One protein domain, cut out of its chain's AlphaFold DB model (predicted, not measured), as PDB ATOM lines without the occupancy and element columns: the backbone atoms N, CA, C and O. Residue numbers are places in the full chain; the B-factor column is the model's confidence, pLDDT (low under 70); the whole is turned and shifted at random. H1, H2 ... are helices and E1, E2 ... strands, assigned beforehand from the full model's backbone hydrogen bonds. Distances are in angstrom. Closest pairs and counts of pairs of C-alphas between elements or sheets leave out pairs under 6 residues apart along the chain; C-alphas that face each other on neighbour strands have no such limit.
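What this domain is: This is residues 5 to 129, 167 to 189 and 227 to 261 of the 262 residues of an uncharacterized protein of Emiliania huxleyi (UniProt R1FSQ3). A small parallel sheet, E1 E2 E3, forms the core of this domain, with helices H5 and H6 over one face and H7 over the other. H2, H3 and a long unnamed stretch, residues 46 to 71, form a looser part beyond the E1 edge, H1 crosses H7 close to Trp 229, and the tail of residues 249 to 261, which includes H8, sticks out from the body. The printed part has 183 residues with eight named helices and three named strands, in the order H1 H2 H3 H4 E1 H5 E2 H6 E3 H7 H8; the class is mostly helix, and the sheet order is E1 E2 E3, all parallel. The whole is compact, with a radius of gyration of the C-alphas of 17.8 A, yet the tail makes its outline elongated, 62 by 40 by 34 A.

Where its parts are: Begin with the sheet: find C-alpha 84 at (-49.010, 30.770, 3.018), where E1, residues 84 to 87, begins. E2 is residues 120 to 124, 12.8 A long, and E3 is residues 185 to 187. H5, residues 96 to 114, runs 25.1 A, with a kink of 27 degrees near residue 108. H7, residues 227 to 244, runs 25.3 A, and H6, residues 167 to 177, runs 14.8 A. H4 is residues 72 to 79. Look for H1 at residues 5 to 19, from C-alpha 5 at (-42.319, 14.167, 0.064), 21.1 A long; H2 is residues 28 to 36 and H3 residues 38 to 45. H8, residues 253 to 260, ends at C-alpha 260 at (-68.073, 52.601, 16.999).

How they stand to each other: Start between E1 and E2, parallel at 21 degrees, where N 85 and O 120 are 2.9 A apart, within hydrogen-bond range. E2, the inner strand, is also parallel to E3, at 40 degrees, with N 187 and O 123 2.8 A apart, within range. E1, H5 and E2 make a strand-helix-strand unit, two parallel neighbour strands with a helix between, and its crossover is right-handed. H5 lies over E2 at a height of 10.0 A over the sheet and runs along the strands, at 0 degrees to E2 on the local plane. On the opposite face H7, also at a height of 10.0 A, lies over E2 and only just over E3, where 3 of its C-alphas fall; the C-alphas of Leu 187 and Leu 236, 6.5 A apart, are the closest of E3 and H7. H5 and H6 on one face of the sheet E1 E2 E3 and H7 on the other make three layers, helices on both faces of a sheet. H6 touches H5 residues 96 to 104 at a steep tilt of 38 degrees, the same way, closest at the C-alphas of Arg 100 and Val 171, 6.4 A. H4 only grazes the sheet, with residues 75 to 79, and touches H5 residues 106 to 113, closest at the C-alphas of Ile 79 and Phe 113, 6.5 A. H3 touches H4, about perpendicular at 81 degrees, closest at the C-alphas of Leu 40 and Glu 74, 6.7 A. H2 and H3 are close but not clearly touching, the C-alphas of Leu 34 and Trp 41 being closest at 7.0 A; so are H1 and H7, those of Thr 12 and Trp 229 at 7.2 A. Every O i to N i+4 pair is within hydrogen-bond range in H1, H2, H3, H4, H6, H7 and H8; in H5, 14 of 15 are.

The domain as a whole: Without the residues that stand free, 249 to 261, the body spans 44 by 40 by 35 A. The C-alphas farthest apart are those of Gln 94 and Ala 261, 62.5 A. Residues 130 to 166 are not printed, a gap of 12.2 A between C-alphas 129 and 167, nor are 190 to 226, a gap of 13.4 A between C-alphas 189 and 227. Of the links printed whole, H3 to H4 is long, 26 residues; in it residues 54 to 55 pair antiparallel with 61 to 62. The mean pLDDT of the printed part is 87.8; residues 47 to 48 and 244 to 261 of the model are under 70.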
ATOM      1  N   VAL A   5     -42.499  13.973  -1.387       88.06
ATOM      2  CA  VAL A   5     -42.319  14.167   0.064       88.06
ATOM      3  C   VAL A   5     -43.279  15.246   0.569       88.06
ATOM      4  O   VAL A   5     -43.965  15.052   1.576       88.06
ATOM      5  N   MET A   6     -43.443  16.338  -0.185       91.69
ATOM      6  CA  MET A   6     -44.480  17.343   0.106       91.69
ATOM      7  C   MET A   6     -45.897  16.783   0.010       91.69
ATOM      8  O   MET A   6     -46.796  17.225   0.729       91.69
ATOM      9  N   GLU A   7     -46.108  15.783  -0.843       89.50
ATOM     10  CA  GLU A   7     -47.363  15.038  -0.883       89.50
ATOM     11  C   GLU A   7     -47.634  14.326   0.454       89.50
ATOM     12  O   GLU A   7     -48.765  14.347   0.938       89.50
ATOM     13  N   GLN A   8     -46.616  13.718   1.079       89.19
ATOM     14  CA  GLN A   8     -46.758  13.049   2.380       89.19
ATOM     15  C   GLN A   8     -47.091  14.040   3.494       89.19
ATOM     16  O   GLN A   8     -47.967  13.766   4.320       89.19
ATOM     17  N   PHE A   9     -46.449  15.209   3.474       91.00
ATOM     18  CA  PHE A   9     -46.770  16.297   4.388       91.00
ATOM     19  C   PHE A   9     -48.236  16.732   4.243       91.00
ATOM     20  O   PHE A   9     -48.986  16.755   5.221       91.00
ATOM     21  N   TYR A  10     -48.685  16.976   3.008       92.06
ATOM     22  CA  TYR A  10     -50.072  17.346   2.726       92.06
ATOM     23  C   TYR A  10     -51.073  16.261   3.149       92.06
ATOM     24  O   TYR A  10     -52.095  16.561   3.762       92.06
ATOM     25  N   ASN A  11     -50.787  14.987   2.868       89.56
ATOM     26  CA  ASN A  11     -51.638  13.876   3.309       89.56
ATOM     27  C   ASN A  11     -51.736  13.824   4.837       89.56
ATOM     28  O   ASN A  11     -52.822  13.606   5.367       89.56
ATOM     29  N   THR A  12     -50.635  14.082   5.544       88.94
ATOM     30  CA  THR A  12     -50.633  14.122   7.009       88.94
ATOM     31  C   THR A  12     -51.552  15.217   7.540       88.94
ATOM     32  O   THR A  12     -52.385  14.939   8.401       88.94
ATOM     33  N   LEU A  13     -51.481  16.431   6.984       89.88
ATOM     34  CA  LEU A  13     -52.400  17.519   7.339       89.88
ATOM     35  C   LEU A  13     -53.865  17.123   7.124       89.88
ATOM     36  O   LEU A  13     -54.705  17.337   7.997       89.88
ATOM     37  N   GLN A  14     -54.179  16.492   5.992       89.69
ATOM     38  CA  GLN A  14     -55.535  16.019   5.717       89.69
ATOM     39  C   GLN A  14     -55.993  14.924   6.685       89.69
ATOM     40  O   GLN A  14     -57.168  14.902   7.056       89.69
ATOM     41  N   CYS A  15     -55.117  13.993   7.058       88.31
ATOM     42  CA  CYS A  15     -55.430  12.941   8.021       88.31
ATOM     43  C   CYS A  15     -55.702  13.533   9.404       88.31
ATOM     44  O   CYS A  15     -56.695  13.167  10.025       88.31
ATOM     45  N   LEU A  16     -54.880  14.485   9.854       87.06
ATOM     46  CA  LEU A  16     -55.085  15.185  11.122       87.06
ATOM     47  C   LEU A  16     -56.394  15.977  11.114       87.06
ATOM     48  O   LEU A  16     -57.204  15.807  12.014       87.06
ATOM     49  N   ALA A  17     -56.670  16.746  10.058       89.94
ATOM     50  CA  ALA A  17     -57.931  17.476   9.938       89.94
ATOM     51  C   ALA A  17     -59.161  16.551   9.962       89.94
ATOM     52  O   ALA A  17     -60.191  16.918  10.513       89.94
ATOM     53  N   ALA A  18     -59.074  15.354   9.368       89.38
ATOM     54  CA  ALA A  18     -60.160  14.373   9.438       89.38
ATOM     55  C   ALA A  18     -60.304  13.774  10.841       89.38
ATOM     56  O   ALA A  18     -61.417  13.674  11.348       89.38
ATOM     57  N   LYS A  19     -59.181  13.384  11.455       89.50
ATOM     58  CA  LYS A  19     -59.137  12.778  12.788       89.50
ATOM     59  C   LYS A  19     -59.734  13.703  13.847       89.50
ATOM     60  O   LYS A  19     -60.492  13.241  14.686       89.50
ATOM     61  N   GLU A  20     -59.422  14.991  13.764       90.88
ATOM     62  CA  GLU A  20     -59.927  16.024  14.674       90.88
ATOM     63  C   GLU A  20     -61.308  16.567  14.247       90.88
ATOM     64  O   GLU A  20     -61.761  17.585  14.759       90.88
ATOM     65  N   SER A  21     -61.971  15.929  13.270       93.25
ATOM     66  CA  SER A  21     -63.287  16.334  12.745       93.25
ATOM     67  C   SER A  21     -63.366  17.805  12.305       93.25
ATOM     68  O   SER A  21     -64.415  18.436  12.379       93.25
ATOM     69  N   LEU A  22     -62.254  18.353  11.810       93.31
ATOM     70  CA  LEU A  22     -62.149  19.747  11.380       93.31
ATOM     71  C   LEU A  22     -62.598  19.959   9.936       93.31
ATOM     72  O   LEU A  22     -62.871  21.095   9.559       93.31
ATOM     73  N   LYS A  23     -62.621  18.906   9.110       93.50
ATOM     74  CA  LYS A  23     -63.017  19.005   7.699       93.50
ATOM     75  C   LYS A  23     -64.486  19.388   7.579       93.50
ATOM     76  O   LYS A  23     -65.338  18.764   8.204       93.50
ATOM     77  N   VAL A  24     -64.769  20.339   6.698       92.69
ATOM     78  CA  VAL A  24     -66.135  20.738   6.348       92.69
ATOM     79  C   VAL A  24     -66.416  20.453   4.868       92.69
ATOM     80  O   VAL A  24     -65.470  20.339   4.077       92.69
ATOM     81  N   PRO A  25     -67.693  20.299   4.470       90.25
ATOM     82  CA  PRO A  25     -68.074  20.263   3.060       90.25
ATOM     83  C   PRO A  25     -67.595  21.517   2.318       90.25
ATOM     84  O   PRO A  25     -67.432  22.574   2.925       90.25
ATOM     85  N   HIS A  26     -67.387  21.409   1.005       88.44
ATOM     86  CA  HIS A  26     -66.961  22.551   0.193       88.44
ATOM     87  C   HIS A  26     -68.044  23.633   0.173       88.44
ATOM     88  O   HIS A  26     -69.189  23.368  -0.188       88.44
ATOM     89  N   SER A  27     -67.675  24.853   0.560       88.88
ATOM     90  CA  SER A  27     -68.547  26.023   0.440       88.88
ATOM     91  C   SER A  27     -68.551  26.587  -0.992       88.88
ATOM     92  O   SER A  27     -67.604  26.386  -1.749       88.88
ATOM     93  N   ALA A  28     -69.553  27.390  -1.368       89.38
ATOM     94  CA  ALA A  28     -69.548  28.097  -2.664       89.38
ATOM     95  C   ALA A  28     -68.315  29.017  -2.830       89.38
ATOM     96  O   ALA A  28     -67.757  29.184  -3.919       89.38
ATOM     97  N   SER A  29     -67.846  29.591  -1.717       87.38
ATOM     98  CA  SER A  29     -66.616  30.386  -1.684       87.38
ATOM     99  C   SER A  29     -65.367  29.539  -1.942       87.38
ATOM    100  O   SER A  29     -64.423  29.995  -2.588       87.38
ATOM    101  N   HIS A  30     -65.377  28.286  -1.485       87.88
ATOM    102  CA  HIS A  30     -64.338  27.322  -1.789       87.88
ATOM    103  C   HIS A  30     -64.374  26.973  -3.271       87.88
ATOM    104  O   HIS A  30     -63.351  27.135  -3.919       87.88
ATOM    105  N   GLU A  31     -65.523  26.616  -3.847       87.88
ATOM    106  CA  GLU A  31     -65.648  26.331  -5.287       87.88
ATOM    107  C   GLU A  31     -65.090  27.459  -6.166       87.88
ATOM    108  O   GLU A  31     -64.323  27.207  -7.096       87.88
ATOM    109  N   SER A  32     -65.394  28.709  -5.812       87.25
ATOM    110  CA  SER A  32     -64.857  29.896  -6.486       87.25
ATOM    111  C   SER A  32     -63.327  29.963  -6.400       87.25
ATOM    112  O   SER A  32     -62.653  30.209  -7.402       87.25
ATOM    113  N   PHE A  33     -62.760  29.673  -5.224       86.88
ATOM    114  CA  PHE A  33     -61.314  29.542  -5.040       86.88
ATOM    115  C   PHE A  33     -60.723  28.423  -5.915       86.88
ATOM    116  O   PHE A  33     -59.708  28.642  -6.567       86.88
ATOM    117  N   LEU A  34     -61.375  27.260  -6.018       87.44
ATOM    118  CA  LEU A  34     -60.903  26.143  -6.853       87.44
ATOM    119  C   LEU A  34     -60.881  26.485  -8.345       87.44
ATOM    120  O   LEU A  34     -60.013  26.015  -9.081       87.44
ATOM    121  N   LEU A  35     -61.846  27.286  -8.801       87.19
ATOM    122  CA  LEU A  35     -61.887  27.787 -10.171       87.19
ATOM    123  C   LEU A  35     -60.755  28.784 -10.426       87.19
ATOM    124  O   LEU A  35     -60.074  28.670 -11.446       87.19
ATOM    125  N   ALA A  36     -60.507  29.696  -9.483       85.25
ATOM    126  CA  ALA A  36     -59.409  30.656  -9.563       85.25
ATOM    127  C   ALA A  36     -58.029  29.970  -9.537       85.25
ATOM    128  O   ALA A  36     -57.113  30.396 -10.235       85.25
ATOM    129  N   THR A  37     -57.881  28.861  -8.804       87.56
ATOM    130  CA  THR A  37     -56.620  28.104  -8.695       87.56
ATOM    131  C   THR A  37     -56.559  26.858  -9.574       87.56
ATOM    132  O   THR A  37     -55.712  25.978  -9.378       87.56
ATOM    133  N   LYS A  38     -57.427  26.767 -10.588       88.44
ATOM    134  CA  LYS A  38     -57.568  25.588 -11.451       88.44
ATOM    135  C   LYS A  38     -56.242  25.047 -12.021       88.44
ATOM    136  O   LYS A  38     -56.106  23.820 -12.061       88.44
ATOM    137  N   PRO A  39     -55.257  25.868 -12.445       86.94
ATOM    138  CA  PRO A  39     -53.961  25.353 -12.895       86.94
ATOM    139  C   PRO A  39     -53.239  24.525 -11.819       86.94
ATOM    140  O   PRO A  39     -52.918  23.358 -12.060       86.94
ATOM    141  N   LEU A  40     -53.104  25.075 -10.607       86.88
ATOM    142  CA  LEU A  40     -52.475  24.415  -9.456       86.88
ATOM    143  C   LEU A  40     -53.245  23.163  -9.035       86.88
ATOM    144  O   LEU A  40     -52.665  22.088  -8.854       86.88
ATOM    145  N   TRP A  41     -54.572  23.281  -8.954       84.38
ATOM    146  CA  TRP A  41     -55.465  22.158  -8.689       84.38
ATOM    147  C   TRP A  41     -55.190  21.006  -9.663       84.38
ATOM    148  O   TRP A  41     -55.078  19.838  -9.271       84.38
ATOM    149  N   ASN A  42     -55.115  21.308 -10.964       86.56
ATOM    150  CA  ASN A  42     -54.991  20.296 -12.008       86.56
ATOM    151  C   ASN A  42     -53.690  19.503 -11.880       86.56
ATOM    152  O   ASN A  42     -53.667  18.323 -12.231       86.56
ATOM    153  N   ARG A  43     -52.630  20.094 -11.319       82.19
ATOM    154  CA  ARG A  43     -51.391  19.376 -10.988       82.19
ATOM    155  C   ARG A  43     -51.608  18.342  -9.883       82.19
ATOM    156  O   ARG A  43     -51.150  17.209 -10.024       82.19
ATOM    157  N   GLY A  44     -52.343  18.690  -8.825       75.50
ATOM    158  CA  GLY A  44     -52.707  17.762  -7.745       75.50
ATOM    159  C   GLY A  44     -53.646  16.632  -8.197       75.50
ATOM    160  O   GLY A  44     -53.523  15.490  -7.743       75.50
ATOM    161  N   LYS A  45     -54.541  16.918  -9.155       75.69
ATOM    162  CA  LYS A  45     -55.513  15.959  -9.720       75.69
ATOM    163  C   LYS A  45     -54.890  14.825 -10.535       75.69
ATOM    164  O   LYS A  45     -55.496  13.768 -10.645       75.69
ATOM    165  N   ARG A  46     -53.688  15.014 -11.093       75.56
ATOM    166  CA  ARG A  46     -52.995  14.001 -11.921       75.56
ATOM    167  C   ARG A  46     -52.545  12.761 -11.132       75.56
ATOM    168  O   ARG A  46     -51.973  11.841 -11.712       75.56
ATOM    169  N   LYS A  47     -52.775  12.725  -9.815       69.44
ATOM    170  CA  LYS A  47     -52.461  11.593  -8.939       69.44
ATOM    171  C   LYS A  47     -53.619  10.616  -8.807       69.44
ATOM    172  O   LYS A  47     -54.783  10.977  -8.935       69.44
ATOM    173  N   LYS A  48     -53.271   9.369  -8.495       60.34
ATOM    174  CA  LYS A  48     -54.211   8.325  -8.090       60.34
ATOM    175  C   LYS A  48     -53.855   7.891  -6.657       60.34
ATOM    176  O   LYS A  48     -52.764   7.352  -6.483       60.34
ATOM    177  N   PRO A  49     -54.714   8.144  -5.651       70.00
ATOM    178  CA  PRO A  49     -55.931   8.962  -5.724       70.00
ATOM    179  C   PRO A  49     -55.617  10.467  -5.904       70.00
ATOM    180  O   PRO A  49     -54.540  10.916  -5.490       70.00
ATOM    181  N   PRO A  50     -56.533  11.255  -6.502       74.06
ATOM    182  CA  PRO A  50     -56.384  12.704  -6.621       74.06
ATOM    183  C   PRO A  50     -56.201  13.373  -5.258       74.06
ATOM    184  O   PRO A  50     -56.838  12.991  -4.276       74.06
ATOM    185  N   LYS A  51     -55.357  14.407  -5.195       81.44
ATOM    186  CA  LYS A  51     -55.201  15.225  -3.985       81.44
ATOM    187  C   LYS A  51     -56.187  16.380  -4.030       81.44
ATOM    188  O   LYS A  51     -55.931  17.396  -4.666       81.44
ATOM    189  N   LEU A  52     -57.338  16.170  -3.400       82.56
ATOM    190  CA  LEU A  52     -58.399  17.167  -3.327       82.56
ATOM    191  C   LEU A  52     -58.028  18.260  -2.315       82.56
ATOM    192  O   LEU A  52     -57.463  17.938  -1.264       82.56
ATOM    193  N   PRO A  53     -58.328  19.534  -2.605       88.69
ATOM    194  CA  PRO A  53     -58.284  20.600  -1.618       88.69
ATOM    195  C   PRO A  53     -59.213  20.340  -0.442       88.69
ATOM    196  O   PRO A  53     -60.285  19.738  -0.575       88.69
ATOM    197  N   VAL A  54     -58.773  20.804   0.720       91.31
ATOM    198  CA  VAL A  54     -59.481  20.641   1.986       91.31
ATOM    199  C   VAL A  54     -59.798  22.006   2.558       91.31
ATOM    200  O   VAL A  54     -58.931  22.872   2.618       91.31
ATOM    201  N   GLU A  55     -61.031  22.160   3.019       93.19
ATOM    202  CA  GLU A  55     -61.474  23.275   3.845       93.19
ATOM    203  C   GLU A  55     -61.752  22.743   5.247       93.19
ATOM    204  O   GLU A  55     -62.249  21.622   5.418       93.19
ATOM    205  N   VAL A  56     -61.372  23.524   6.251       92.88
ATOM    206  CA  VAL A  56     -61.641  23.209   7.654       92.88
ATOM    207  C   VAL A  56     -62.532  24.266   8.294       92.88
ATOM    208  O   VAL A  56     -62.658  25.370   7.772       92.88
ATOM    209  N   ALA A  57     -63.127  23.945   9.443       89.75
ATOM    210  CA  ALA A  57     -64.110  24.781  10.137       89.75
ATOM    211  C   ALA A  57     -63.634  26.210  10.463       89.75
ATOM    212  O   ALA A  57     -64.454  27.111  10.596       89.75
ATOM    213  N   SER A  58     -62.320  26.444  10.550       88.19
ATOM    214  CA  SER A  58     -61.752  27.789  10.719       88.19
ATOM    215  C   SER A  58     -61.764  28.645   9.443       88.19
ATOM    216  O   SER A  58     -61.304  29.782   9.475       88.19
ATOM    217  N   GLY A  59     -62.219  28.104   8.310       88.00
ATOM    218  CA  GLY A  59     -62.145  28.736   6.991       88.00
ATOM    219  C   GLY A  59     -60.798  28.556   6.284       88.00
ATOM    220  O   GLY A  59     -60.655  28.970   5.135       88.00
ATOM    221  N   MET A  60     -59.809  27.916   6.924       90.19
ATOM    222  CA  MET A  60     -58.532  27.614   6.275       90.19
ATOM    223  C   MET A  60     -58.743  26.633   5.116       90.19
ATOM    224  O   MET A  60     -59.371  25.583   5.272       90.19
ATOM    225  N   ARG A  61     -58.154  26.964   3.963       92.12
ATOM    226  CA  ARG A  61     -58.159  26.140   2.753       92.12
ATOM    227  C   ARG A  61     -56.746  25.667   2.455       92.12
ATOM    228  O   ARG A  61     -55.800  26.447   2.489       92.12
ATOM    229  N   MET A  62     -56.599  24.383   2.165       92.25
ATOM    230  CA  MET A  62     -55.316  23.758   1.870       92.25
ATOM    231  C   MET A  62     -55.358  23.136   0.478       92.25
ATOM    232  O   MET A  62     -56.326  22.467   0.119       92.25
ATOM    233  N   MET A  63     -54.284  23.319  -0.285       92.69
ATOM    234  CA  MET A  63     -54.137  22.777  -1.632       92.69
ATOM    235  C   MET A  63     -52.726  22.225  -1.836       92.69
ATOM    236  O   MET A  63     -51.742  22.755  -1.317       92.69
ATOM    237  N   TYR A  64     -52.626  21.170  -2.643       92.69
ATOM    238  CA  TYR A  64     -51.358  20.603  -3.077       92.69
ATOM    239  C   TYR A  64     -51.236  20.644  -4.600       92.69
ATOM    240  O   TYR A  64     -52.090  20.130  -5.320       92.69
ATOM    241  N   ALA A  65     -50.118  21.195  -5.067       92.00
ATOM    242  CA  ALA A  65     -49.672  21.114  -6.449       92.00
ATOM    243  C   ALA A  65     -48.370  20.308  -6.497       92.00
ATOM    244  O   ALA A  65     -47.407  20.637  -5.792       92.00
ATOM    245  N   ARG A  66     -48.353  19.249  -7.317       89.81
ATOM    246  CA  ARG A  66     -47.140  18.464  -7.552       89.81
ATOM    247  C   ARG A  66     -46.264  19.159  -8.573       89.81
ATOM    248  O   ARG A  66     -46.649  19.248  -9.738       89.81
ATOM    249  N   VAL A  67     -45.065  19.527  -8.148       90.31
ATOM    250  CA  VAL A  67     -44.034  20.085  -9.019       90.31
ATOM    251  C   VAL A  67     -42.684  19.562  -8.536       90.31
ATOM    252  O   VAL A  67     -42.370  19.678  -7.357       90.31
ATOM    253  N   THR A  68     -41.935  18.897  -9.413       90.06
ATOM    254  CA  THR A  68     -40.679  18.219  -9.050       90.06
ATOM    255  C   THR A  68     -39.475  19.154  -9.065       90.06
ATOM    256  O   THR A  68     -38.546  18.938  -8.302       90.06
ATOM    257  N   THR A  69     -39.505  20.192  -9.893       92.62
ATOM    258  CA  THR A  69     -38.483  21.243 -10.012       92.62
ATOM    259  C   THR A  69     -39.164  22.614 -10.021       92.62
ATOM    260  O   THR A  69     -40.392  22.686 -10.023       92.62
ATOM    261  N   MET A  70     -38.415  23.713 -10.012       94.44
ATOM    262  CA  MET A  70     -38.994  25.052 -10.115       94.44
ATOM    263  C   MET A  70     -39.752  25.209 -11.442       94.44
ATOM    264  O   MET A  70     -39.298  24.760 -12.496       94.44
ATOM    265  N   GLN A  71     -40.946  25.797 -11.374       93.31
ATOM    266  CA  GLN A  71     -41.774  26.161 -12.525       93.31
ATOM    267  C   GLN A  71     -42.313  27.576 -12.265       93.31
ATOM    268  O   GLN A  71     -43.146  27.712 -11.363       93.31
ATOM    269  N   PRO A  72     -41.857  28.610 -12.999       92.88
ATOM    270  CA  PRO A  72     -42.177  30.003 -12.677       92.88
ATOM    271  C   PRO A  72     -43.683  30.269 -12.584       92.88
ATOM    272  O   PRO A  72     -44.157  30.757 -11.563       92.88
ATOM    273  N   ASP A  73     -44.452  29.829 -13.581       91.88
ATOM    274  CA  ASP A  73     -45.906  30.043 -13.632       91.88
ATOM    275  C   ASP A  73     -46.647  29.435 -12.430       91.88
ATOM    276  O   ASP A  73     -47.655  29.967 -11.971       91.88
ATOM    277  N   GLU A  74     -46.148  28.320 -11.890       90.88
ATOM    278  CA  GLU A  74     -46.754  27.662 -10.728       90.88
ATOM    279  C   GLU A  74     -46.410  28.403  -9.425       90.88
ATOM    280  O   GLU A  74     -47.215  28.426  -8.492       90.88
ATOM    281  N   VAL A  75     -45.233  29.035  -9.353       94.62
ATOM    282  CA  VAL A  75     -44.860  29.922  -8.240       94.62
ATOM    283  C   VAL A  75     -45.734  31.170  -8.252       94.62
ATOM    284  O   VAL A  75     -46.320  31.496  -7.223       94.62
ATOM    285  N   GLU A  76     -45.895  31.809  -9.411       94.81
ATOM    286  CA  GLU A  76     -46.759  32.986  -9.564       94.81
ATOM    287  C   GLU A  76     -48.215  32.667  -9.226       94.81
ATOM    288  O   GLU A  76     -48.857  33.390  -8.464       94.81
ATOM    289  N   ALA A  77     -48.730  31.535  -9.712       92.00
ATOM    290  CA  ALA A  77     -50.074  31.094  -9.370       92.00
ATOM    291  C   ALA A  77     -50.234  30.854  -7.858       92.00
ATOM    292  O   ALA A  77     -51.292  31.152  -7.297       92.00
ATOM    293  N   ALA A  78     -49.215  30.307  -7.182       93.25
ATOM    294  CA  ALA A  78     -49.262  30.072  -5.739       93.25
ATOM    295  C   ALA A  78     -49.257  31.393  -4.955       93.25
ATOM    296  O   ALA A  78     -50.095  31.572  -4.073       93.25
ATOM    297  N   ILE A  79     -48.371  32.323  -5.317       95.25
ATOM    298  CA  ILE A  79     -48.276  33.667  -4.728       95.25
ATOM    299  C   ILE A  79     -49.592  34.438  -4.897       95.25
ATOM    300  O   ILE A  79     -50.089  35.039  -3.951       95.25
ATOM    301  N   GLY A  80     -50.210  34.369  -6.079       93.06
ATOM    302  CA  GLY A  80     -51.460  35.073  -6.364       93.06
ATOM    303  C   GLY A  80     -52.703  34.503  -5.669       93.06
ATOM    304  O   GLY A  80     -53.763  35.120  -5.740       93.06
ATOM    305  N   SER A  81     -52.616  33.334  -5.022       90.44
ATOM    306  CA  SER A  81     -53.797  32.623  -4.512       90.44
ATOM    307  C   SER A  81     -53.731  32.159  -3.060       90.44
ATOM    308  O   SER A  81     -54.750  31.703  -2.538       90.44
ATOM    309  N   ALA A  82     -52.582  32.258  -2.394       93.25
ATOM    310  CA  ALA A  82     -52.397  31.742  -1.042       93.25
ATOM    311  C   ALA A  82     -51.866  32.811  -0.089       93.25
ATOM    312  O   ALA A  82     -51.083  33.661  -0.486       93.25
ATOM    313  N   ASP A  83     -52.235  32.711   1.189       93.38
ATOM    314  CA  ASP A  83     -51.613  33.493   2.269       93.38
ATOM    315  C   ASP A  83     -50.303  32.854   2.742       93.38
ATOM    316  O   ASP A  83     -49.370  33.532   3.155       93.38
ATOM    317  N   VAL A  84     -50.204  31.527   2.640       95.31
ATOM    318  CA  VAL A  84     -49.010  30.770   3.018       95.31
ATOM    319  C   VAL A  84     -48.576  29.888   1.855       95.31
ATOM    320  O   VAL A  84     -49.308  28.993   1.428       95.31
ATOM    321  N   VAL A  85     -47.351  30.098   1.379       96.38
ATOM    322  CA  VAL A  85     -46.727  29.297   0.323       96.38
ATOM    323  C   VAL A  85     -45.613  28.453   0.935       96.38
ATOM    324  O   VAL A  85     -44.622  28.981   1.426       96.38
ATOM    325  N   LEU A  86     -45.767  27.127   0.892       96.56
ATOM    326  CA  LEU A  86     -44.751  26.163   1.334       96.56
ATOM    327  C   LEU A  86     -44.222  25.356   0.145       96.56
ATOM    328  O   LEU A  86     -45.009  24.675  -0.527       96.56
ATOM    329  N   LEU A  87     -42.912  25.411  -0.099       96.12
ATOM    330  CA  LEU A  87     -42.240  24.811  -1.257       96.12
ATOM    331  C   LEU A  87     -41.212  23.739  -0.880       96.12
ATOM    332  O   LEU A  87     -40.615  23.802   0.189       96.12
ATOM    333  N   ASN A  88     -40.975  22.786  -1.786       95.25
ATOM    334  CA  ASN A  88     -39.831  21.868  -1.750       95.25
ATOM    335  C   ASN A  88     -39.573  21.274  -3.144       95.25
ATOM    336  O   ASN A  88     -40.491  20.697  -3.732       95.25
ATOM    337  N   TRP A  89     -38.335  21.370  -3.639       93.75
ATOM    338  CA  TRP A  89     -37.953  20.826  -4.955       93.75
ATOM    339  C   TRP A  89     -36.577  20.164  -5.009       93.75
ATOM    340  O   TRP A  89     -36.241  19.561  -6.025       93.75
ATOM    341  N   GLY A  90     -35.761  20.277  -3.955       92.62
ATOM    342  CA  GLY A  90     -34.337  19.938  -4.040       92.62
ATOM    343  C   GLY A  90     -34.072  18.494  -4.478       92.62
ATOM    344  O   GLY A  90     -33.098  18.250  -5.182       92.62
ATOM    345  N   LEU A  91     -34.973  17.556  -4.155       92.00
ATOM    346  CA  LEU A  91     -34.817  16.123  -4.435       92.00
ATOM    347  C   LEU A  91     -34.515  15.809  -5.908       92.00
ATOM    348  O   LEU A  91     -33.732  14.909  -6.189       92.00
ATOM    349  N   HIS A  92     -35.135  16.523  -6.849       91.88
ATOM    350  CA  HIS A  92     -35.049  16.193  -8.274       91.88
ATOM    351  C   HIS A  92     -33.970  16.967  -9.035       91.88
ATOM    352  O   HIS A  92     -33.814  16.760 -10.239       91.88
ATOM    353  N   TYR A  93     -33.217  17.839  -8.362       93.50
ATOM    354  CA  TYR A  93     -32.090  18.528  -8.980       93.50
ATOM    355  C   TYR A  93     -30.845  17.647  -8.982       93.50
ATOM    356  O   TYR A  93     -30.492  17.057  -7.959       93.50
ATOM    357  N   GLN A  94     -30.178  17.596 -10.133       90.44
ATOM    358  CA  GLN A  94     -28.871  16.956 -10.321       90.44
ATOM    359  C   GLN A  94     -27.773  18.014 -10.495       90.44
ATOM    360  O   GLN A  94     -26.713  17.904  -9.890       90.44
ATOM    361  N   GLU A  95     -28.084  19.093 -11.219       94.50
ATOM    362  CA  GLU A  95     -27.182  20.222 -11.456       94.50
ATOM    363  C   GLU A  95     -27.401  21.330 -10.420       94.50
ATOM    364  O   GLU A  95     -28.449  21.986 -10.387       94.50
ATOM    365  N   MET A  96     -26.411  21.543  -9.552       95.31
ATOM    366  CA  MET A  96     -26.531  22.478  -8.427       95.31
ATOM    367  C   MET A  96     -26.511  23.948  -8.852       95.31
ATOM    368  O   MET A  96     -27.147  24.764  -8.190       95.31
ATOM    369  N   ASP A  97     -25.868  24.290  -9.968       97.44
ATOM    370  CA  ASP A  97     -25.887  25.660 -10.499       97.44
ATOM    371  C   ASP A  97     -27.263  26.022 -11.072       97.44
ATOM    372  O   ASP A  97     -27.784  27.115 -10.829       97.44
ATOM    373  N   GLY A  98     -27.905  25.065 -11.751       97.38
ATOM    374  CA  GLY A  98     -29.302  25.185 -12.165       97.38
ATOM    375  C   GLY A  98     -30.226  25.323 -10.956       97.38
ATOM    376  O   GLY A  98     -31.049  26.233 -10.906       97.38
ATOM    377  N   TYR A  99     -30.024  24.495  -9.925       97.50
ATOM    378  CA  TYR A  99     -30.795  24.601  -8.685       97.50
ATOM    379  C   TYR A  99     -30.624  25.961  -8.002       97.50
ATOM    380  O   TYR A  99     -31.606  26.573  -7.588       97.50
ATOM    381  N   ARG A 100     -29.390  26.468  -7.919       98.06
ATOM    382  CA  ARG A 100     -29.081  27.785  -7.354       98.06
ATOM    383  C   ARG A 100     -29.769  28.907  -8.129       98.06
ATOM    384  O   ARG A 100     -30.346  29.799  -7.514       98.06
ATOM    385  N   THR A 101     -29.730  28.848  -9.459       97.94
ATOM    386  CA  THR A 101     -30.394  29.823 -10.340       97.94
ATOM    387  C   THR A 101     -31.901  29.839 -10.090       97.94
ATOM    388  O   THR A 101     -32.488  30.897  -9.857       97.94
ATOM    389  N   ASP A 102     -32.515  28.659 -10.047       97.81
ATOM    390  CA  ASP A 102     -33.947  28.503  -9.805       97.81
ATOM    391  C   ASP A 102     -34.358  28.947  -8.395       97.81
ATOM    392  O   ASP A 102     -35.423  29.549  -8.207       97.81
ATOM    393  N   LEU A 103     -33.509  28.692  -7.395       98.06
ATOM    394  CA  LEU A 103     -33.692  29.208  -6.043       98.06
ATOM    395  C   LEU A 103     -33.660  30.736  -6.045       98.06
ATOM    396  O   LEU A 103     -34.625  31.335  -5.600       98.06
ATOM    397  N   HIS A 104     -32.636  31.392  -6.594       98.06
ATOM    398  CA  HIS A 104     -32.603  32.860  -6.628       98.06
ATOM    399  C   HIS A 104     -33.818  33.465  -7.339       98.06
ATOM    400  O   HIS A 104     -34.402  34.428  -6.840       98.06
ATOM    401  N   HIS A 105     -34.233  32.875  -8.464       97.00
ATOM    402  CA  HIS A 105     -35.420  33.314  -9.192       97.00
ATOM    403  C   HIS A 105     -36.677  33.219  -8.317       97.00
ATOM    404  O   HIS A 105     -37.389  34.203  -8.133       97.00
ATOM    405  N   SER A 106     -36.953  32.041  -7.757       97.19
ATOM    406  CA  SER A 106     -38.160  31.811  -6.954       97.19
ATOM    407  C   SER A 106     -38.145  32.575  -5.627       97.19
ATOM    408  O   SER A 106     -39.160  33.162  -5.255       97.19
ATOM    409  N   MET A 107     -37.002  32.637  -4.942       97.81
ATOM    410  CA  MET A 107     -36.855  33.351  -3.673       97.81
ATOM    411  C   MET A 107     -37.069  34.851  -3.836       97.81
ATOM    412  O   MET A 107     -37.688  35.446  -2.968       97.81
ATOM    413  N   ALA A 108     -36.662  35.461  -4.954       98.12
ATOM    414  CA  ALA A 108     -36.947  36.874  -5.209       98.12
ATOM    415  C   ALA A 108     -38.458  37.166  -5.284       98.12
ATOM    416  O   ALA A 108     -38.923  38.182  -4.771       98.12
ATOM    417  N   ARG A 109     -39.239  36.263  -5.889       98.06
ATOM    418  CA  ARG A 109     -40.705  36.390  -5.971       98.06
ATOM    419  C   ARG A 109     -41.367  36.151  -4.615       98.06
ATOM    420  O   ARG A 109     -42.235  36.913  -4.201       98.06
ATOM    421  N   LEU A 110     -40.921  35.116  -3.907       97.69
ATOM    422  CA  LEU A 110     -41.411  34.768  -2.574       97.69
ATOM    423  C   LEU A 110     -41.063  35.817  -1.522       97.69
ATOM    424  O   LEU A 110     -41.840  36.010  -0.598       97.69
ATOM    425  N   GLU A 111     -39.919  36.477  -1.659       97.88
ATOM    426  CA  GLU A 111     -39.493  37.577  -0.802       97.88
ATOM    427  C   GLU A 111     -40.446  38.762  -0.931       97.88
ATOM    428  O   GLU A 111     -40.957  39.237   0.076       97.88
ATOM    429  N   ALA A 112     -40.754  39.182  -2.164       97.56
ATOM    430  CA  ALA A 112     -41.729  40.244  -2.406       97.56
ATOM    431  C   ALA A 112     -43.110  39.887  -1.831       97.56
ATOM    432  O   ALA A 112     -43.726  40.708  -1.161       97.56
ATOM    433  N   PHE A 113     -43.557  38.645  -2.033       97.25
ATOM    434  CA  PHE A 113     -44.810  38.140  -1.472       97.25
ATOM    435  C   PHE A 113     -44.808  38.101   0.062       97.25
ATOM    436  O   PHE A 113     -45.765  38.534   0.687       97.25
ATOM    437  N   ALA A 114     -43.754  37.578   0.689       96.50
ATOM    438  CA  ALA A 114     -43.685  37.399   2.141       96.50
ATOM    439  C   ALA A 114     -43.361  38.689   2.906       96.50
ATOM    440  O   ALA A 114     -43.486  38.709   4.128       96.50
ATOM    441  N   ALA A 115     -42.938  39.742   2.205       95.50
ATOM    442  CA  ALA A 115     -42.852  41.088   2.753       95.50
ATOM    443  C   ALA A 115     -44.239  41.740   2.912       95.50
ATOM    444  O   ALA A 115     -44.361  42.742   3.616       95.50
ATOM    445  N   GLU A 116     -45.277  41.202   2.261       94.31
ATOM    446  CA  GLU A 116     -46.633  41.716   2.395       94.31
ATOM    447  C   GLU A 116     -47.314  41.268   3.691       94.31
ATOM    448  O   GLU A 116     -47.145  40.129   4.151       94.31
ATOM    449  N   PRO A 117     -48.215  42.121   4.195       91.00
ATOM    450  CA  PRO A 117     -49.045  41.770   5.311       91.00
ATOM    451  C   PRO A 117     -49.855  40.478   5.226       91.00
ATOM    452  O   PRO A 117     -50.584  40.231   4.269       91.00
ATOM    453  N   GLY A 118     -49.773  39.663   6.280       88.38
ATOM    454  CA  GLY A 118     -50.482  38.394   6.424       88.38
ATOM    455  C   GLY A 118     -49.959  37.273   5.527       88.38
ATOM    456  O   GLY A 118     -50.552  36.192   5.518       88.38
ATOM    457  N   ARG A 119     -48.864  37.497   4.790       94.25
ATOM    458  CA  ARG A 119     -48.275  36.510   3.885       94.25
ATOM    459  C   ARG A 119     -47.088  35.793   4.519       94.25
ATOM    460  O   ARG A 119     -46.349  36.341   5.332       94.25
ATOM    461  N   ALA A 120     -46.876  34.537   4.133       96.25
ATOM    462  CA  ALA A 120     -45.705  33.774   4.549       96.25
ATOM    463  C   ALA A 120     -45.182  32.874   3.429       96.25
ATOM    464  O   ALA A 120     -45.900  32.013   2.919       96.25
ATOM    465  N   ALA A 121     -43.895  33.006   3.109       97.06
ATOM    466  CA  ALA A 121     -43.183  32.073   2.244       97.06
ATOM    467  C   ALA A 121     -42.255  31.177   3.063       97.06
ATOM    468  O   ALA A 121     -41.424  31.649   3.843       97.06
ATOM    469  N   LEU A 122     -42.383  29.870   2.859       97.19
ATOM    470  CA  LEU A 122     -41.556  28.860   3.489       97.19
ATOM    471  C   LEU A 122     -40.955  27.934   2.437       97.19
ATOM    472  O   LEU A 122     -41.650  27.446   1.542       97.19
ATOM    473  N   PHE A 123     -39.680  27.611   2.603       97.12
ATOM    474  CA  PHE A 123     -39.013  26.568   1.840       97.12
ATOM    475  C   PHE A 123     -38.638  25.426   2.778       97.12
ATOM    476  O   PHE A 123     -37.845  25.598   3.702       97.12
ATOM    477  N   GLN A 124     -39.233  24.255   2.573       96.88
ATOM    478  CA  GLN A 124     -38.881  23.054   3.312       96.88
ATOM    479  C   GLN A 124     -37.568  22.496   2.782       96.88
ATOM    480  O   GLN A 124     -37.406  22.326   1.573       96.88
ATOM    481  N   GLU A 125     -36.660  22.147   3.687       96.06
ATOM    482  CA  GLU A 125     -35.472  21.370   3.342       96.06
ATOM    483  C   GLU A 125     -35.845  20.056   2.645       96.06
ATOM    484  O   GLU A 125     -36.867  19.424   2.942       96.06
ATOM    485  N   THR A 126     -34.982  19.592   1.745       94.62
ATOM    486  CA  THR A 126     -35.058  18.214   1.263       94.62
ATOM    487  C   THR A 126     -34.739  17.269   2.419       94.62
ATOM    488  O   THR A 126     -33.764  17.466   3.148       94.62
ATOM    489  N   GLY A 127     -35.600  16.270   2.620       93.62
ATOM    490  CA  GLY A 127     -35.403  15.249   3.647       93.62
ATOM    491  C   GLY A 127     -34.204  14.361   3.330       93.62
ATOM    492  O   GLY A 127     -33.820  14.216   2.171       93.62
ATOM    493  N   ALA A 128     -33.615  13.760   4.360       93.62
ATOM    494  CA  ALA A 128     -32.528  12.812   4.192       93.62
ATOM    495  C   ALA A 128     -33.007  11.571   3.429       93.62
ATOM    496  O   ALA A 128     -34.027  10.969   3.772       93.62
ATOM    497  N   GLN A 129     -32.245  11.193   2.409       92.44
ATOM    498  CA  GLN A 129     -32.373   9.907   1.738       92.44
ATOM    499  C   GLN A 129     -31.440   8.894   2.413       92.44
ATOM    500  O   GLN A 129     -30.431   9.275   3.007       92.44
ATOM    501  N   THR A 167     -25.716  18.173  -0.653       90.75
ATOM    502  CA  THR A 167     -25.357  19.266  -1.562       90.75
ATOM    503  C   THR A 167     -26.541  20.192  -1.832       90.75
ATOM    504  O   THR A 167     -26.366  21.408  -1.852       90.75
ATOM    505  N   ARG A 168     -27.750  19.634  -1.951       94.06
ATOM    506  CA  ARG A 168     -28.993  20.376  -2.204       94.06
ATOM    507  C   ARG A 168     -29.324  21.328  -1.065       94.06
ATOM    508  O   ARG A 168     -29.465  22.526  -1.309       94.06
ATOM    509  N   ASN A 169     -29.395  20.848   0.179       95.38
ATOM    510  CA  ASN A 169     -29.686  21.771   1.274       95.38
ATOM    511  C   ASN A 169     -28.524  22.730   1.503       95.38
ATOM    512  O   ASN A 169     -28.786  23.876   1.833       95.38
ATOM    513  N   ARG A 170     -27.263  22.335   1.268       95.19
ATOM    514  CA  ARG A 170     -26.140  23.285   1.323       95.19
ATOM    515  C   ARG A 170     -26.363  24.474   0.383       95.19
ATOM    516  O   ARG A 170     -26.274  25.607   0.840       95.19
ATOM    517  N   VAL A 171     -26.730  24.235  -0.880       96.94
ATOM    518  CA  VAL A 171     -27.068  25.316  -1.828       96.94
ATOM    519  C   VAL A 171     -28.247  26.150  -1.316       96.94
ATOM    520  O   VAL A 171     -28.177  27.375  -1.335       96.94
ATOM    521  N   LEU A 172     -29.307  25.515  -0.803       97.38
ATOM    522  CA  LEU A 172     -30.448  26.220  -0.206       97.38
ATOM    523  C   LEU A 172     -30.030  27.125   0.970       97.38
ATOM    524  O   LEU A 172     -30.453  28.278   1.034       97.38
ATOM    525  N   HIS A 173     -29.198  26.622   1.885       97.00
ATOM    526  CA  HIS A 173     -28.687  27.378   3.028       97.00
ATOM    527  C   HIS A 173     -27.781  28.528   2.597       97.00
ATOM    528  O   HIS A 173     -27.859  29.591   3.195       97.00
ATOM    529  N   GLU A 174     -26.951  28.351   1.568       97.19
ATOM    530  CA  GLU A 174     -26.131  29.432   1.012       97.19
ATOM    531  C   GLU A 174     -27.002  30.544   0.411       97.19
ATOM    532  O   GLU A 174     -26.768  31.719   0.680       97.19
ATOM    533  N   VAL A 175     -28.035  30.182  -0.362       97.94
ATOM    534  CA  VAL A 175     -28.950  31.154  -0.983       97.94
ATOM    535  C   VAL A 175     -29.758  31.917   0.068       97.94
ATOM    536  O   VAL A 175     -29.875  33.132  -0.022       97.94
ATOM    537  N   LEU A 176     -30.312  31.238   1.077       96.19
ATOM    538  CA  LEU A 176     -31.065  31.907   2.147       96.19
ATOM    539  C   LEU A 176     -30.146  32.640   3.140       96.19
ATOM    540  O   LEU A 176     -30.515  33.678   3.685       96.19
ATOM    541  N   GLY A 177     -28.943  32.115   3.365       96.38
ATOM    542  CA  GLY A 177     -27.933  32.670   4.262       96.38
ATOM    543  C   GLY A 177     -27.207  33.895   3.708       96.38
ATOM    544  O   GLY A 177     -26.513  34.565   4.467       96.38
ATOM    545  N   SER A 178     -27.393  34.232   2.425       96.12
ATOM    546  CA  SER A 178     -26.848  35.460   1.831       96.12
ATOM    547  C   SER A 178     -27.453  36.738   2.426       96.12
ATOM    548  O   SER A 178     -26.902  37.821   2.242       96.12
ATOM    549  N   GLY A 179     -28.609  36.629   3.094       95.75
ATOM    550  CA  GLY A 179     -29.374  37.767   3.602       95.75
ATOM    551  C   GLY A 179     -30.209  38.489   2.541       95.75
ATOM    552  O   GLY A 179     -30.874  39.466   2.867       95.75
ATOM    553  N   SER A 180     -30.219  38.016   1.289       97.88
ATOM    554  CA  SER A 180     -30.984  38.635   0.193       97.88
ATOM    555  C   SER A 180     -32.497  38.409   0.290       97.88
ATOM    556  O   SER A 180     -33.249  39.133  -0.354       97.88
ATOM    557  N   TYR A 181     -32.934  37.414   1.069       97.81
ATOM    558  CA  TYR A 181     -34.338  36.997   1.181       97.81
ATOM    559  C   TYR A 181     -34.785  36.903   2.651       97.81
ATOM    560  O   TYR A 181     -35.084  35.812   3.146       97.81
ATOM    561  N   PRO A 182     -34.748  38.016   3.407       96.69
ATOM    562  CA  PRO A 182     -34.981  38.013   4.847       96.69
ATOM    563  C   PRO A 182     -36.413  37.666   5.268       96.69
ATOM    564  O   PRO A 182     -36.608  37.399   6.455       96.69
ATOM    565  N   HIS A 183     -37.407  37.652   4.375       96.12
ATOM    566  CA  HIS A 183     -38.786  37.259   4.695       96.12
ATOM    567  C   HIS A 183     -39.083  35.797   4.350       96.12
ATOM    568  O   HIS A 183     -39.971  35.195   4.960       96.12
ATOM    569  N   VAL A 184     -38.307  35.179   3.456       97.19
ATOM    570  CA  VAL A 184     -38.453  33.749   3.164       97.19
ATOM    571  C   VAL A 184     -37.870  32.909   4.298       97.19
ATOM    572  O   VAL A 184     -36.723  33.068   4.717       97.19
ATOM    573  N   ARG A 185     -38.673  31.982   4.830       96.19
ATOM    574  CA  ARG A 185     -38.285  31.154   5.976       96.19
ATOM    575  C   ARG A 185     -37.905  29.745   5.555       96.19
ATOM    576  O   ARG A 185     -38.609  29.089   4.794       96.19
ATOM    577  N   LEU A 186     -36.823  29.241   6.132       96.12
ATOM    578  CA  LEU A 186     -36.487  27.828   6.043       96.12
ATOM    579  C   LEU A 186     -37.375  27.020   6.998       96.12
ATOM    580  O   LEU A 186     -37.507  27.374   8.171       96.12
ATOM    581  N   LEU A 187     -37.941  25.917   6.515       96.38
ATOM    582  CA  LEU A 187     -38.600  24.904   7.336       96.38
ATOM    583  C   LEU A 187     -37.682  23.669   7.442       96.38
ATOM    584  O   LEU A 187     -37.582  22.910   6.471       96.38
ATOM    585  N   PRO A 188     -37.014  23.451   8.593       94.69
ATOM    586  CA  PRO A 188     -36.079  22.344   8.758       94.69
ATOM    587  C   PRO A 188     -36.769  20.987   8.625       94.69
ATOM    588  O   PRO A 188     -37.836  20.767   9.199       94.69
ATOM    589  N   PHE A 189     -36.143  20.061   7.907       94.44
ATOM    590  CA  PHE A 189     -36.665  18.712   7.685       94.44
ATOM    591  C   PHE A 189     -35.560  17.658   7.565       94.44
ATOM    592  O   PHE A 189     -35.772  16.495   7.922       94.44
ATOM    593  N   ALA A 227     -45.354  10.930  15.390       86.06
ATOM    594  CA  ALA A 227     -44.288  11.623  16.107       86.06
ATOM    595  C   ALA A 227     -43.414  12.476  15.171       86.06
ATOM    596  O   ALA A 227     -43.075  13.607  15.511       86.06
ATOM    597  N   MET A 228     -43.077  11.966  13.978       89.62
ATOM    598  CA  MET A 228     -42.321  12.727  12.973       89.62
ATOM    599  C   MET A 228     -43.078  13.975  12.550       89.62
ATOM    600  O   MET A 228     -42.557  15.086  12.589       89.62
ATOM    601  N   TRP A 229     -44.321  13.767  12.126       88.25
ATOM    602  CA  TRP A 229     -45.116  14.818  11.533       88.25
ATOM    603  C   TRP A 229     -45.581  15.813  12.589       88.25
ATOM    604  O   TRP A 229     -45.627  16.999  12.300       88.25
ATOM    605  N   GLY A 230     -45.818  15.371  13.826       89.00
ATOM    606  CA  GLY A 230     -46.037  16.255  14.967       89.00
ATOM    607  C   GLY A 230     -44.846  17.183  15.216       89.00
ATOM    608  O   GLY A 230     -45.036  18.390  15.334       89.00
ATOM    609  N   ALA A 231     -43.616  16.654  15.214       90.31
ATOM    610  CA  ALA A 231     -42.408  17.474  15.338       90.31
ATOM    611  C   ALA A 231     -42.257  18.458  14.165       90.31
ATOM    612  O   ALA A 231     -41.962  19.633  14.374       90.31
ATOM    613  N   HIS A 232     -42.523  18.008  12.936       92.62
ATOM    614  CA  HIS A 232     -42.452  18.864  11.748       92.62
ATOM    615  C   HIS A 232     -43.499  19.985  11.757       92.62
ATOM    616  O   HIS A 232     -43.201  21.139  11.453       92.62
ATOM    617  N   LEU A 233     -44.728  19.674  12.175       90.56
ATOM    618  CA  LEU A 233     -45.800  20.656  12.333       90.56
ATOM    619  C   LEU A 233     -45.503  21.650  13.452       90.56
ATOM    620  O   LEU A 233     -45.831  22.826  13.316       90.56
ATOM    621  N   HIS A 234     -44.848  21.216  14.529       90.69
ATOM    622  CA  HIS A 234     -44.380  22.129  15.566       90.69
ATOM    623  C   HIS A 234     -43.374  23.145  15.004       90.69
ATOM    624  O   HIS A 234     -43.523  24.343  15.251       90.69
ATOM    625  N   SER A 235     -42.415  22.698  14.182       89.69
ATOM    626  CA  SER A 235     -41.489  23.590  13.468       89.69
ATOM    627  C   SER A 235     -42.230  24.567  12.554       89.69
ATOM    628  O   SER A 235     -41.957  25.765  12.598       89.69
ATOM    629  N   LEU A 236     -43.213  24.089  11.783       91.31
ATOM    630  CA  LEU A 236     -44.041  24.946  10.931       91.31
ATOM    631  C   LEU A 236     -44.767  26.021  11.746       91.31
ATOM    632  O   LEU A 236     -44.692  27.199  11.410       91.31
ATOM    633  N   LEU A 237     -45.441  25.640  12.832       89.06
ATOM    634  CA  LEU A 237     -46.159  26.581  13.692       89.06
ATOM    635  C   LEU A 237     -45.219  27.600  14.336       89.06
ATOM    636  O   LEU A 237     -45.575  28.772  14.441       89.06
ATOM    637  N   ALA A 238     -44.025  27.184  14.757       88.19
ATOM    638  CA  ALA A 238     -43.024  28.090  15.307       88.19
ATOM    639  C   ALA A 238     -42.562  29.124  14.268       88.19
ATOM    640  O   ALA A 238     -42.459  30.305  14.597       88.19
ATOM    641  N   VAL A 239     -42.336  28.700  13.019       86.25
ATOM    642  CA  VAL A 239     -41.982  29.604  11.916       86.25
ATOM    643  C   VAL A 239     -43.139  30.553  11.602       86.25
ATOM    644  O   VAL A 239     -42.940  31.765  11.607       86.25
ATOM    645  N   LEU A 240     -44.354  30.031  11.420       87.94
ATOM    646  CA  LEU A 240     -45.532  30.842  11.105       87.94
ATOM    647  C   LEU A 240     -45.854  31.856  12.201       87.94
ATOM    648  O   LEU A 240     -46.198  32.985  11.886       87.94
ATOM    649  N   ARG A 241     -45.707  31.499  13.482       86.50
ATOM    650  CA  ARG A 241     -45.898  32.448  14.590       86.50
ATOM    651  C   ARG A 241     -44.889  33.587  14.539       86.50
ATOM    652  O   ARG A 241     -45.273  34.721  14.770       86.50
ATOM    653  N   ARG A 242     -43.624  33.317  14.210       79.56
ATOM    654  CA  ARG A 242     -42.612  34.378  14.059       79.56
ATOM    655  C   ARG A 242     -42.913  35.295  12.878       79.56
ATOM    656  O   ARG A 242     -42.622  36.480  12.966       79.56
ATOM    657  N   THR A 243     -43.509  34.760  11.812       73.31
ATOM    658  CA  THR A 243     -43.960  35.556  10.665       73.31
ATOM    659  C   THR A 243     -45.219  36.361  10.996       73.31
ATOM    660  O   THR A 243     -45.259  37.551  10.731       73.31
ATOM    661  N   ALA A 244     -46.214  35.761  11.652       63.38
ATOM    662  CA  ALA A 244     -47.462  36.428  12.032       63.38
ATOM    663  C   ALA A 244     -47.274  37.482  13.136       63.38
ATOM    664  O   ALA A 244     -48.025  38.446  13.193       63.38
ATOM    665  N   VAL A 245     -46.260  37.339  13.998       51.81
ATOM    666  CA  VAL A 245     -45.890  38.370  14.986       51.81
ATOM    667  C   VAL A 245     -45.358  39.642  14.310       51.81
ATOM    668  O   VAL A 245     -45.299  40.683  14.959       51.81
ATOM    669  N   ALA A 246     -45.042  39.607  13.010       48.62
ATOM    670  CA  ALA A 246     -44.695  40.815  12.277       48.62
ATOM    671  C   ALA A 246     -45.888  41.781  12.085       48.62
ATOM    672  O   ALA A 246     -45.634  42.931  11.743       48.62
ATOM    673  N   GLU A 247     -47.155  41.396  12.345       47.62
ATOM    674  CA  GLU A 247     -48.323  42.257  12.059       47.62
ATOM    675  C   GLU A 247     -49.557  42.015  12.939       47.62
ATOM    676  O   GLU A 247     -49.848  40.894  13.334       47.62
ATOM    677  N   LYS A 248     -50.430  42.974  13.257       43.84
ATOM    678  CA  LYS A 248     -50.588  44.398  12.915       43.84
ATOM    679  C   LYS A 248     -50.119  45.267  14.096       43.84
ATOM    680  O   LYS A 248     -50.175  44.772  15.226       43.84
ATOM    681  N   PRO A 249     -49.776  46.563  13.917       46.16
ATOM    682  CA  PRO A 249     -49.869  47.486  15.043       46.16
ATOM    683  C   PRO A 249     -51.259  47.293  15.638       46.16
ATOM    684  O   PRO A 249     -52.245  47.293  14.895       46.16
ATOM    685  N   ALA A 250     -51.325  47.005  16.938       50.75
ATOM    686  CA  ALA A 250     -52.598  46.891  17.624       50.75
ATOM    687  C   ALA A 250     -53.427  48.110  17.220       50.75
ATOM    688  O   ALA A 250     -52.982  49.236  17.439       50.75
ATOM    689  N   GLU A 251     -54.567  47.866  16.570       48.94
ATOM    690  CA  GLU A 251     -55.542  48.905  16.270       48.94
ATOM    691  C   GLU A 251     -55.703  49.710  17.553       48.94
ATOM    692  O   GLU A 251     -56.066  49.162  18.604       48.94
ATOM    693  N   THR A 252     -55.275  50.968  17.509       56.66
ATOM    694  CA  THR A 252     -55.196  51.750  18.736       56.66
ATOM    695  C   THR A 252     -56.610  51.865  19.285       56.66
ATOM    696  O   THR A 252     -57.586  51.896  18.534       56.66
ATOM    697  N   VAL A 253     -56.764  51.946  20.608       54.47
ATOM    698  CA  VAL A 253     -58.090  52.120  21.231       54.47
ATOM    699  C   VAL A 253     -58.859  53.288  20.581       54.47
ATOM    700  O   VAL A 253     -60.075  53.220  20.439       54.47
ATOM    701  N   ARG A 254     -58.149  54.306  20.070       56.88
ATOM    702  CA  ARG A 254     -58.712  55.401  19.264       56.88
ATOM    703  C   ARG A 254     -59.377  54.956  17.959       56.88
ATOM    704  O   ARG A 254     -60.459  55.444  17.654       56.88
ATOM    705  N   GLU A 255     -58.774  54.047  17.204       61.50
ATOM    706  CA  GLU A 255     -59.317  53.562  15.927       61.50
ATOM    707  C   GLU A 255     -60.538  52.657  16.124       61.50
ATOM    708  O   GLU A 255     -61.456  52.687  15.302       61.50
ATOM    709  N   ARG A 256     -60.602  51.921  17.244       59.47
ATOM    710  CA  ARG A 256     -61.818  51.195  17.649       59.47
ATOM    711  C   ARG A 256     -62.952  52.126  18.053       59.47
ATOM    712  O   ARG A 256     -64.089  51.891  17.664       59.47
ATOM    713  N   VAL A 257     -62.653  53.184  18.808       64.12
ATOM    714  CA  VAL A 257     -63.667  54.159  19.240       64.12
ATOM    715  C   VAL A 257     -64.206  54.959  18.051       64.12
ATOM    716  O   VAL A 257     -65.412  55.159  17.958       64.12
ATOM    717  N   ALA A 258     -63.355  55.339  17.093       65.31
ATOM    718  CA  ALA A 258     -63.781  56.063  15.893       65.31
ATOM    719  C   ALA A 258     -64.719  55.245  14.984       65.31
ATOM    720  O   ALA A 258     -65.583  55.816  14.329       65.31
ATOM    721  N   ARG A 259     -64.586  53.912  14.968       69.81
ATOM    722  CA  ARG A 259     -65.465  53.016  14.198       69.81
ATOM    723  C   ARG A 259     -66.759  52.623  14.909       69.81
ATOM    724  O   ARG A 259     -67.672  52.151  14.246       69.81
ATOM    725  N   GLY A 260     -66.843  52.808  16.226       55.19
ATOM    726  CA  GLY A 260     -68.073  52.601  16.999       55.19
ATOM    727  C   GLY A 260     -68.944  53.853  17.143       55.19
ATOM    728  O   GLY A 260     -70.021  53.764  17.723       55.19
ATOM    729  N   ALA A 261     -68.472  55.008  16.663       50.97
ATOM    730  CA  ALA A 261     -69.141  56.305  16.786       50.97
ATOM    731  C   ALA A 261     -69.653  56.872  15.445       50.97
ATOM    732  O   ALA A 261     -70.068  58.030  15.408       50.97
TER     733      ALA A 261